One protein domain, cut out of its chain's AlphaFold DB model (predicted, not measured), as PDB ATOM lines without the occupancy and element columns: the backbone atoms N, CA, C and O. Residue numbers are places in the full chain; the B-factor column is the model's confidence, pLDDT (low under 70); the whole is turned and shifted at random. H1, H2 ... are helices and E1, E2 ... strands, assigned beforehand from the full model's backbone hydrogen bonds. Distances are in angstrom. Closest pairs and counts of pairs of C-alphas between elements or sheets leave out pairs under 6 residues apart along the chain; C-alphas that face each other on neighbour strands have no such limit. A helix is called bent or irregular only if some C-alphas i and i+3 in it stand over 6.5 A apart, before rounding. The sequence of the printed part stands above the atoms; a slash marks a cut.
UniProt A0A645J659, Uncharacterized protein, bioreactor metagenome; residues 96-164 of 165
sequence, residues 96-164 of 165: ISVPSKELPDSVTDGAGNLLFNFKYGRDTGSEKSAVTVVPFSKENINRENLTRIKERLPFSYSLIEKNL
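Overview. This is residues 96 to 164 of the 165 residues of an uncharacterized protein of bioreactor metagenome (UniProt A0A645J659). A small ribbon of two antiparallel strands, E1 and E2, lies in the middle of an elongated, loose shape, with a helical corner made by H2 and H3 toward one end and a mostly loop-built part with the one-turn helix H1 toward the other. H2 and H3 fold back on each other in a V, while one long stretch without a named element, residues 100 to 115, joins E1 to H1. The printed part has 69 residues, with two named strands and three named helices in the order E1, H1, E2, H2, H3; the sheet order is E1 - E2. The class is mixed, helices and strands, with 34 residues in named elements, under half of those printed. The whole is loose, with a radius of gyration of the C-alphas of 14.0 A, and spans 37 by 20 by 19 A.

Arrangement. Strand E1, residues 96 to 99, and strand E2, residues 131 to 135, are antiparallel neighbours with 140 degrees between their directions. C-alphas 97 and 133 face each other at 4.4 A. N 98 and O 132 are within hydrogen-bond range at 2.9 A, and so are N 132 and O 98 at 2.8 A. Helix H2, residues 143 to 152, and helix H3, residues 154 to 163, touch only at the corner by their tight link; their closest C-alphas, of Lys 150 and Tyr 157, are 5.3 A apart. They run opposite ways at a steep tilt of 43 degrees. The closest C-alphas of E2 and H3, those of Pro 135 and Asn 163, are 7.9 A apart. H1, residues 116 to 120, is apart from H2 and from H3, and E1 is apart from both as well. In H1 and H2 every O i to N i+4 pair is within hydrogen-bond range; in H3 it is 4 of 6.

Along the chain. E1 begins at C-alpha 96, (-12.414, 14.115, 43.753), and is 10.1 A long. E2 measures 13.0 A. H1 begins at C-alpha 116, (-21.926, 29.378, 40.687). H2 is 14.2 A long and H3 14.9 A, ending at C-alpha 163, (-4.916, 9.086, 50.872). H3 is only just irregular: C-alphas 159 and 162 are 6.8 A apart.

Size, cuts and confidence. The two C-alphas farthest apart, of Glu 127 and Glu 151, are 37.6 A apart. The printed part has no cut. The link from E1 to H1, 16 residues, is long. Residues 151 to 156, of which 154 to 156 belong to H3, stand free. The mean pLDDT of the printed part is 88.8, and no printed residue is under 70.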
ATOM      1  N   ILE A  96     -11.579  12.910  43.765       93.31
ATOM      2  CA  ILE A  96     -12.414  14.115  43.753       93.31
ATOM      3  C   ILE A  96     -12.425  14.724  42.351       93.31
ATOM      4  O   ILE A  96     -11.466  14.592  41.594       93.31
ATOM      5  N   SER A  97     -13.528  15.369  41.979       93.38
ATOM      6  CA  SER A  97     -13.602  16.162  40.751       93.38
ATOM      7  C   SER A  97     -13.177  17.598  41.035       93.38
ATOM      8  O   SER A  97     -13.774  18.250  41.891       93.38
ATOM      9  N   VAL A  98     -12.188  18.090  40.295       92.31
ATOM     10  CA  VAL A  98     -11.739  19.493  40.300       92.31
ATOM     11  C   VAL A  98     -12.088  20.150  38.963       92.31
ATOM     12  O   VAL A  98     -12.339  19.422  37.997       92.31
ATOM     13  N   PRO A  99     -12.140  21.489  38.855       92.75
ATOM     14  CA  PRO A  99     -12.315  22.143  37.557       92.75
ATOM     15  C   PRO A  99     -11.263  21.682  36.548       92.75
ATOM     16  O   PRO A  99     -10.094  21.507  36.894       92.75
ATOM     17  N   SER A 100     -11.684  21.462  35.303       91.88
ATOM     18  CA  SER A 100     -10.742  21.122  34.235       91.88
ATOM     19  C   SER A 100      -9.806  22.300  33.961       91.88
ATOM     20  O   SER A 100     -10.251  23.442  33.883       91.88
ATOM     21  N   LYS A 101      -8.514  22.013  33.750       87.81
ATOM     22  CA  LYS A 101      -7.504  23.015  33.362       87.81
ATOM     23  C   LYS A 101      -7.732  23.594  31.960       87.81
ATOM     24  O   LYS A 101      -7.086  24.563  31.591       87.81
ATOM     25  N   GLU A 102      -8.612  22.978  31.172       88.31
ATOM     26  CA  GLU A 102      -9.007  23.471  29.848       88.31
ATOM     27  C   GLU A 102     -10.077  24.568  29.919       88.31
ATOM     28  O   GLU A 102     -10.408  25.176  28.898       88.31
ATOM     29  N   LEU A 103     -10.660  24.792  31.101       88.06
ATOM     30  CA  LEU A 103     -11.636  25.849  31.295       88.06
ATOM     31  C   LEU A 103     -10.951  27.220  31.367       88.06
ATOM     32  O   LEU A 103      -9.871  27.328  31.943       88.06
ATOM     33  N   PRO A 104     -11.584  28.282  30.837       88.75
ATOM     34  CA  PRO A 104     -11.083  29.641  31.007       88.75
ATOM     35  C   PRO A 104     -11.047  30.046  32.485       88.75
ATOM     36  O   PRO A 104     -12.021  29.813  33.199       88.75
ATOM     37  N   ASP A 105     -10.009  30.766  32.918       87.88
ATOM     38  CA  ASP A 105      -9.887  31.263  34.303       87.88
ATOM     39  C   ASP A 105     -11.107  32.083  34.759       87.88
ATOM     40  O   ASP A 105     -11.445  32.116  35.942       87.88
ATOM     41  N   SER A 106     -11.831  32.697  33.813       91.56
ATOM     42  CA  SER A 106     -13.056  33.462  34.069       91.56
ATOM     43  C   SER A 106     -14.215  32.637  34.635       91.56
ATOM     44  O   SER A 106     -15.219  33.222  35.035       91.56
ATOM     45  N   VAL A 107     -14.136  31.301  34.623       91.62
ATOM     46  CA  VAL A 107     -15.186  30.416  35.158       91.62
ATOM     47  C   VAL A 107     -14.838  29.829  36.525       91.62
ATOM     48  O   VAL A 107     -15.639  29.074  37.085       91.62
ATOM     49  N   THR A 108     -13.684  30.201  37.080       91.25
ATOM     50  CA  THR A 108     -13.229  29.810  38.416       91.25
ATOM     51  C   THR A 108     -13.062  31.012  39.345       91.25
ATOM     52  O   THR A 108     -12.815  32.126  38.896       91.25
ATOM     53  N   ASP A 109     -13.223  30.804  40.652       89.75
ATOM     54  CA  ASP A 109     -12.895  31.805  41.671       89.75
ATOM     55  C   ASP A 109     -11.395  31.803  42.026       89.75
ATOM     56  O   ASP A 109     -10.624  30.958  41.573       89.75
ATOM     57  N   GLY A 110     -10.970  32.742  42.881       85.56
ATOM     58  CA  GLY A 110      -9.574  32.844  43.333       85.56
ATOM     59  C   GLY A 110      -9.071  31.652  44.161       85.56
ATOM     60  O   GLY A 110      -7.878  31.569  44.435       85.56
ATOM     61  N   ALA A 111      -9.956  30.733  44.558       82.88
ATOM     62  CA  ALA A 111      -9.620  29.479  45.224       82.88
ATOM     63  C   ALA A 111      -9.692  28.272  44.266       82.88
ATOM     64  O   ALA A 111      -9.589  27.130  44.714       82.88
ATOM     65  N   GLY A 112      -9.872  28.511  42.962       84.06
ATOM     66  CA  GLY A 112      -9.918  27.477  41.936       84.06
ATOM     67  C   GLY A 112     -11.202  26.648  41.942       84.06
ATOM     68  O   GLY A 112     -11.183  25.529  41.442       84.06
ATOM     69  N   ASN A 113     -12.312  27.141  42.504       88.50
ATOM     70  CA  ASN A 113     -13.621  26.481  42.407       88.50
ATOM     71  C   ASN A 113     -14.406  27.014  41.209       88.50
ATOM     72  O   ASN A 113     -14.284  28.184  40.867       88.50
ATOM     73  N   LEU A 114     -15.293  26.202  40.618       92.00
ATOM     74  CA  LEU A 114     -16.222  26.701  39.594       92.00
ATOM     75  C   LEU A 114     -17.138  27.789  40.164       92.00
ATOM     76  O   LEU A 114     -17.791  27.580  41.192       92.00
ATOM     77  N   LEU A 115     -17.276  28.892  39.429       93.31
ATOM     78  CA  LEU A 115     -18.261  29.924  39.725       93.31
ATOM     79  C   LEU A 115     -19.676  29.345  39.678       93.31
ATOM     80  O   LEU A 115     -19.995  28.485  38.853       93.31
ATOM     81  N   PHE A 116     -20.550  29.857  40.548       91.81
ATOM     82  CA  PHE A 116     -21.926  29.378  40.687       91.81
ATOM     83  C   PHE A 116     -22.678  29.372  39.348       91.81
ATOM     84  O   PHE A 116     -23.217  28.338  38.950       91.81
ATOM     85  N   ASN A 117     -22.652  30.503  38.636       91.19
ATOM     86  CA  ASN A 117     -23.351  30.666  37.360       91.19
ATOM     87  C   ASN A 117     -22.852  29.674  36.312       91.19
ATOM     88  O   ASN A 117     -23.656  29.086  35.600       91.19
ATOM     89  N   PHE A 118     -21.540  29.431  36.265       91.12
ATOM     90  CA  PHE A 118     -20.993  28.425  35.370       91.12
ATOM     91  C   PHE A 118     -21.443  27.025  35.792       91.12
ATOM     92  O   PHE A 118     -22.026  26.316  34.990       91.12
ATOM     93  N   LYS A 119     -21.257  26.628  37.060       89.06
ATOM     94  CA  LYS A 119     -21.565  25.275  37.562       89.06
ATOM     95  C   LYS A 119     -23.018  24.845  37.322       89.06
ATOM     96  O   LYS A 119     -23.246  23.668  37.018       89.06
ATOM     97  N   TYR A 120     -23.969  25.763  37.484       89.06
ATOM     98  CA  TYR A 120     -25.406  25.492  37.357       89.06
ATOM     99  C   TYR A 120     -26.025  25.969  36.034       89.06
ATOM    100  O   TYR A 120     -27.186  25.667  35.786       89.06
ATOM    101  N   GLY A 121     -25.261  26.658  35.185       87.00
ATOM    102  CA  GLY A 121     -25.680  27.126  33.858       87.00
ATOM    103  C   GLY A 121     -24.936  26.454  32.704       87.00
ATOM    104  O   GLY A 121     -24.826  27.047  31.639       87.00
ATOM    105  N   ARG A 122     -24.363  25.261  32.916       81.69
ATOM    106  CA  ARG A 122     -23.580  24.549  31.890       81.69
ATOM    107  C   ARG A 122     -24.452  24.141  30.709       81.69
ATOM    108  O   ARG A 122     -25.493  23.516  30.910       81.69
ATOM    109  N   ASP A 123     -23.935  24.364  29.506       79.44
ATOM    110  CA  ASP A 123     -24.485  23.769  28.294       79.44
ATOM    111  C   ASP A 123     -24.321  22.248  28.334       79.44
ATOM    112  O   ASP A 123     -23.242  21.700  28.592       79.44
ATOM    113  N   THR A 124     -25.419  21.543  28.090       79.81
ATOM    114  CA  THR A 124     -25.421  20.085  27.985       79.81
ATOM    115  C   THR A 124     -24.896  19.655  26.618       79.81
ATOM    116  O   THR A 124     -25.228  20.273  25.613       79.81
ATOM    117  N   GLY A 125     -24.133  18.560  26.561       78.75
ATOM    118  CA  GLY A 125     -23.651  17.989  25.294       78.75
ATOM    119  C   GLY A 125     -22.306  18.532  24.796       78.75
ATOM    120  O   GLY A 125     -21.892  18.179  23.698       78.75
ATOM    121  N   SER A 126     -21.602  19.346  25.590       77.81
ATOM    122  CA  SER A 126     -20.204  19.706  25.314       77.81
ATOM    123  C   SER A 126     -19.303  18.465  25.339       77.81
ATOM    124  O   SER A 126     -19.322  17.708  26.310       77.81
ATOM    125  N   GLU A 127     -18.457  18.301  24.320       74.06
ATOM    126  CA  GLU A 127     -17.418  17.258  24.292       74.06
ATOM    127  C   GLU A 127     -16.304  17.514  25.317       74.06
ATOM    128  O   GLU A 127     -15.627  16.589  25.764       74.06
ATOM    129  N   LYS A 128     -16.124  18.775  25.732       76.81
ATOM    130  CA  LYS A 128     -15.140  19.158  26.746       76.81
ATOM    131  C   LYS A 128     -15.713  18.975  28.140       76.81
ATOM    132  O   LYS A 128     -16.729  19.587  28.488       76.81
ATOM    133  N   SER A 129     -15.027  18.175  28.954       86.19
ATOM    134  CA  SER A 129     -15.386  17.984  30.356       86.19
ATOM    135  C   SER A 129     -15.106  19.249  31.166       86.19
ATOM    136  O   SER A 129     -13.992  19.767  31.182       86.19
ATOM    137  N   ALA A 130     -16.107  19.708  31.919       89.75
ATOM    138  CA  ALA A 130     -15.949  20.816  32.862       89.75
ATOM    139  C   ALA A 130     -15.128  20.436  34.111       89.75
ATOM    140  O   ALA A 130     -14.767  21.298  34.911       89.75
ATOM    141  N   VAL A 131     -14.866  19.145  34.318       92.56
ATOM    142  CA  VAL A 131     -14.159  18.640  35.496       92.56
ATOM    143  C   VAL A 131     -13.124  17.587  35.128       92.56
ATOM    144  O   VAL A 131     -13.296  16.838  34.166       92.56
ATOM    145  N   THR A 132     -12.092  17.479  35.954       93.38
ATOM    146  CA  THR A 132     -11.108  16.399  35.915       93.38
ATOM    147  C   THR A 132     -11.184  15.616  37.220       93.38
ATOM    148  O   THR A 132     -11.236  16.202  38.300       93.38
ATOM    149  N   VAL A 133     -11.201  14.285  37.132       94.94
ATOM    150  CA  VAL A 133     -11.164  13.407  38.309       94.94
ATOM    151  C   VAL A 133      -9.708  13.181  38.707       94.94
ATOM    152  O   VAL A 133      -8.918  12.671  37.917       94.94
ATOM    153  N   VAL A 134      -9.357  13.558  39.932       94.12
ATOM    154  CA  VAL A 134      -7.998  13.478  40.484       94.12
ATOM    155  C   VAL A 134      -8.003  12.721  41.813       94.12
ATOM    156  O   VAL A 134      -9.052  12.641  42.463       94.12
ATOM    157  N   PRO A 135      -6.871  12.137  42.248       93.88
ATOM    158  CA  PRO A 135      -6.775  11.541  43.575       93.88
ATOM    159  C   PRO A 135      -7.154  12.540  44.673       93.88
ATOM    160  O   PRO A 135      -6.802  13.722  44.614       93.88
ATOM    161  N   PHE A 136      -7.872  12.056  45.683       92.69
ATOM    162  CA  PHE A 136      -8.211  12.854  46.854       92.69
ATOM    163  C   PHE A 136      -6.938  13.143  47.657       92.69
ATOM    164  O   PHE A 136      -6.339  12.222  48.206       92.69
ATOM    165  N   SER A 137      -6.538  14.410  47.729       91.81
ATOM    166  CA  SER A 137      -5.341  14.881  48.434       91.81
ATOM    167  C   SER A 137      -5.579  16.281  49.002       91.81
ATOM    168  O   SER A 137      -6.549  16.945  48.628       91.81
ATOM    169  N   LYS A 138      -4.682  16.757  49.876       90.88
ATOM    170  CA  LYS A 138      -4.747  18.126  50.427       90.88
ATOM    171  C   LYS A 138      -4.547  19.211  49.365       90.88
ATOM    172  O   LYS A 138      -4.979  20.336  49.570       90.88
ATOM    173  N   GLU A 139      -3.914  18.873  48.245       89.75
ATOM    174  CA  GLU A 139      -3.713  19.783  47.110       89.75
ATOM    175  C   GLU A 139      -5.020  20.054  46.352       89.75
ATOM    176  O   GLU A 139      -5.201  21.129  45.790       89.75
ATOM    177  N   ASN A 140      -5.947  19.089  46.361       90.19
ATOM    178  CA  ASN A 140      -7.172  19.112  45.558       90.19
ATOM    179  C   ASN A 140      -8.437  19.435  46.374       90.19
ATOM    180  O   ASN A 140      -9.550  19.355  45.850       90.19
ATOM    181  N   ILE A 141      -8.296  19.768  47.660       89.50
ATOM    182  CA  ILE A 141      -9.413  20.136  48.535       89.50
ATOM    183  C   ILE A 141      -9.017  21.278  49.468       89.50
ATOM    184  O   ILE A 141      -7.968  21.247  50.105       89.50
ATOM    185  N   ASN A 142      -9.885  22.283  49.600       88.31
ATOM    186  CA  ASN A 142      -9.653  23.346  50.573       88.31
ATOM    187  C   ASN A 142      -9.761  22.829  52.021       88.31
ATOM    188  O   ASN A 142     -10.419  21.824  52.325       88.31
ATOM    189  N   ARG A 143      -9.097  23.541  52.932       90.06
ATOM    190  CA  ARG A 143      -8.977  23.147  54.338       90.06
ATOM    191  C   ARG A 143     -10.331  23.132  55.043       90.06
ATOM    192  O   ARG A 143     -10.583  22.254  55.861       90.06
ATOM    193  N   GLU A 144     -11.203  24.078  54.718       89.94
ATOM    194  CA  GLU A 144     -12.525  24.238  55.323       89.94
ATOM    195  C   GLU A 144     -13.421  23.026  55.020       89.94
ATOM    196  O   GLU A 144     -14.046  22.467  55.924       89.94
ATOM    197  N   ASN A 145     -13.429  22.558  53.770       89.00
ATOM    198  CA  ASN A 145     -14.153  21.358  53.357       89.00
ATOM    199  C   ASN A 145     -13.564  20.103  54.001       89.00
ATOM    200  O   ASN A 145     -14.321  19.239  54.447       89.00
ATOM    201  N   LEU A 146     -12.236  20.005  54.101       91.50
ATOM    202  CA  LEU A 146     -11.593  18.870  54.762       91.50
ATOM    203  C   LEU A 146     -11.966  18.791  56.252       91.50
ATOM    204  O   LEU A 146     -12.334  17.719  56.736       91.50
ATOM    205  N   THR A 147     -11.944  19.924  56.962       92.94
ATOM    206  CA  THR A 147     -12.400  20.024  58.358       92.94
ATOM    207  C   THR A 147     -13.862  19.612  58.486       92.94
ATOM    208  O   THR A 147     -14.200  18.786  59.333       92.94
ATOM    209  N   ARG A 148     -14.730  20.096  57.590       89.38
ATOM    210  CA  ARG A 148     -16.151  19.733  57.596       89.38
ATOM    211  C   ARG A 148     -16.371  18.231  57.410       89.38
ATOM    212  O   ARG A 148     -17.225  17.663  58.090       89.38
ATOM    213  N   ILE A 149     -15.617  17.578  56.521       90.44
ATOM    214  CA  ILE A 149     -15.675  16.117  56.342       90.44
ATOM    215  C   ILE A 149     -15.248  15.415  57.633       90.44
ATOM    216  O   ILE A 149     -15.940  14.506  58.081       90.44
ATOM    217  N   LYS A 150     -14.151  15.852  58.260       92.81
ATOM    218  CA  LYS A 150     -13.666  15.277  59.521       92.81
ATOM    219  C   LYS A 150     -14.710  15.352  60.638       92.81
ATOM    220  O   LYS A 150     -14.923  14.367  61.338       92.81
ATOM    221  N   GLU A 151     -15.363  16.499  60.787       91.19
ATOM    222  CA  GLU A 151     -16.337  16.738  61.857       91.19
ATOM    223  C   GLU A 151     -17.681  16.046  61.608       91.19
ATOM    224  O   GLU A 151     -18.283  15.512  62.535       91.19
ATOM    225  N   ARG A 152     -18.173  16.054  60.362       86.19
ATOM    226  CA  ARG A 152     -19.514  15.545  60.025       86.19
ATOM    227  C   ARG A 152     -19.523  14.079  59.605       86.19
ATOM    228  O   ARG A 152     -20.548  13.420  59.734       86.19
ATOM    229  N   LEU A 153     -18.402  13.571  59.096       88.25
ATOM    230  CA  LEU A 153     -18.252  12.221  58.552       88.25
ATOM    231  C   LEU A 153     -16.997  11.529  59.119       88.25
ATOM    232  O   LEU A 153     -16.160  11.067  58.339       88.25
ATOM    233  N   PRO A 154     -16.839  11.414  60.453       91.25
ATOM    234  CA  PRO A 154     -15.587  10.960  61.067       91.25
ATOM    235  C   PRO A 154     -15.160   9.563  60.599       91.25
ATOM    236  O   PRO A 154     -13.980   9.322  60.352       91.25
ATOM    237  N   PHE A 155     -16.119   8.654  60.388       90.25
ATOM    238  CA  PHE A 155     -15.821   7.330  59.845       90.25
ATOM    239  C   PHE A 155     -15.283   7.408  58.410       90.25
ATOM    240  O   PHE A 155     -14.228   6.851  58.124       90.25
ATOM    241  N   SER A 156     -15.939   8.160  57.522       89.88
ATOM    242  CA  SER A 156     -15.465   8.337  56.141       89.88
ATOM    243  C   SER A 156     -14.102   9.025  56.096       89.88
ATOM    244  O   SER A 156     -13.232   8.610  55.332       89.88
ATOM    245  N   TYR A 157     -13.883  10.022  56.960       92.94
ATOM    246  CA  TYR A 157     -12.588  10.677  57.118       92.94
ATOM    247  C   TYR A 157     -11.491   9.665  57.488       92.94
ATOM    248  O   TYR A 157     -10.461   9.626  56.823       92.94
ATOM    249  N   SER A 158     -11.741   8.778  58.460       92.31
ATOM    250  CA  SER A 158     -10.776   7.737  58.867       92.31
ATOM    251  C   SER A 158     -10.413   6.748  57.749       92.31
ATOM    252  O   SER A 158      -9.350   6.127  57.767       92.31
ATOM    253  N   LEU A 159     -11.285   6.591  56.749       90.50
ATOM    254  CA  LEU A 159     -11.016   5.743  55.593       90.50
ATOM    255  C   LEU A 159     -10.148   6.463  54.553       90.50
ATOM    256  O   LEU A 159      -9.256   5.847  53.966       90.50
ATOM    257  N   ILE A 160     -10.401   7.754  54.319       91.50
ATOM    258  CA  ILE A 160      -9.709   8.534  53.283       91.50
ATOM    259  C   ILE A 160      -8.433   9.209  53.786       91.50
ATOM    260  O   ILE A 160      -7.604   9.559  52.956       91.50
ATOM    261  N   GLU A 161      -8.225   9.362  55.096       89.38
ATOM    262  CA  GLU A 161      -7.055  10.063  55.651       89.38
ATOM    263  C   GLU A 161      -5.722   9.463  55.186       89.38
ATOM    264  O   GLU A 161      -4.749  10.180  55.002       89.38
ATOM    265  N   LYS A 162      -5.700   8.159  54.892       83.50
ATOM    266  CA  LYS A 162      -4.528   7.461  54.345       83.50
ATOM    267  C   LYS A 162      -4.186   7.858  52.905       83.50
ATOM    268  O   LYS A 162      -3.112   7.517  52.429       83.50
ATOM    269  N   ASN A 163      -5.111   8.518  52.206       79.88
ATOM    270  CA  ASN A 163      -4.916   9.086  50.872       79.88
ATOM    271  C   ASN A 163      -4.483  10.564  50.937       79.88
ATOM    272  O   ASN A 163      -4.059  11.108  49.923       79.88
ATOM    273  N   LEU A 164      -4.558  11.210  52.111       80.81
ATOM    274  CA  LEU A 164      -4.127  12.595  52.336       80.81
ATOM    275  C   LEU A 164      -2.599  12.687  52.484       80.81
ATOM    276  O   LEU A 164      -2.102  13.119  53.531       80.81
TER     277      LEU A 164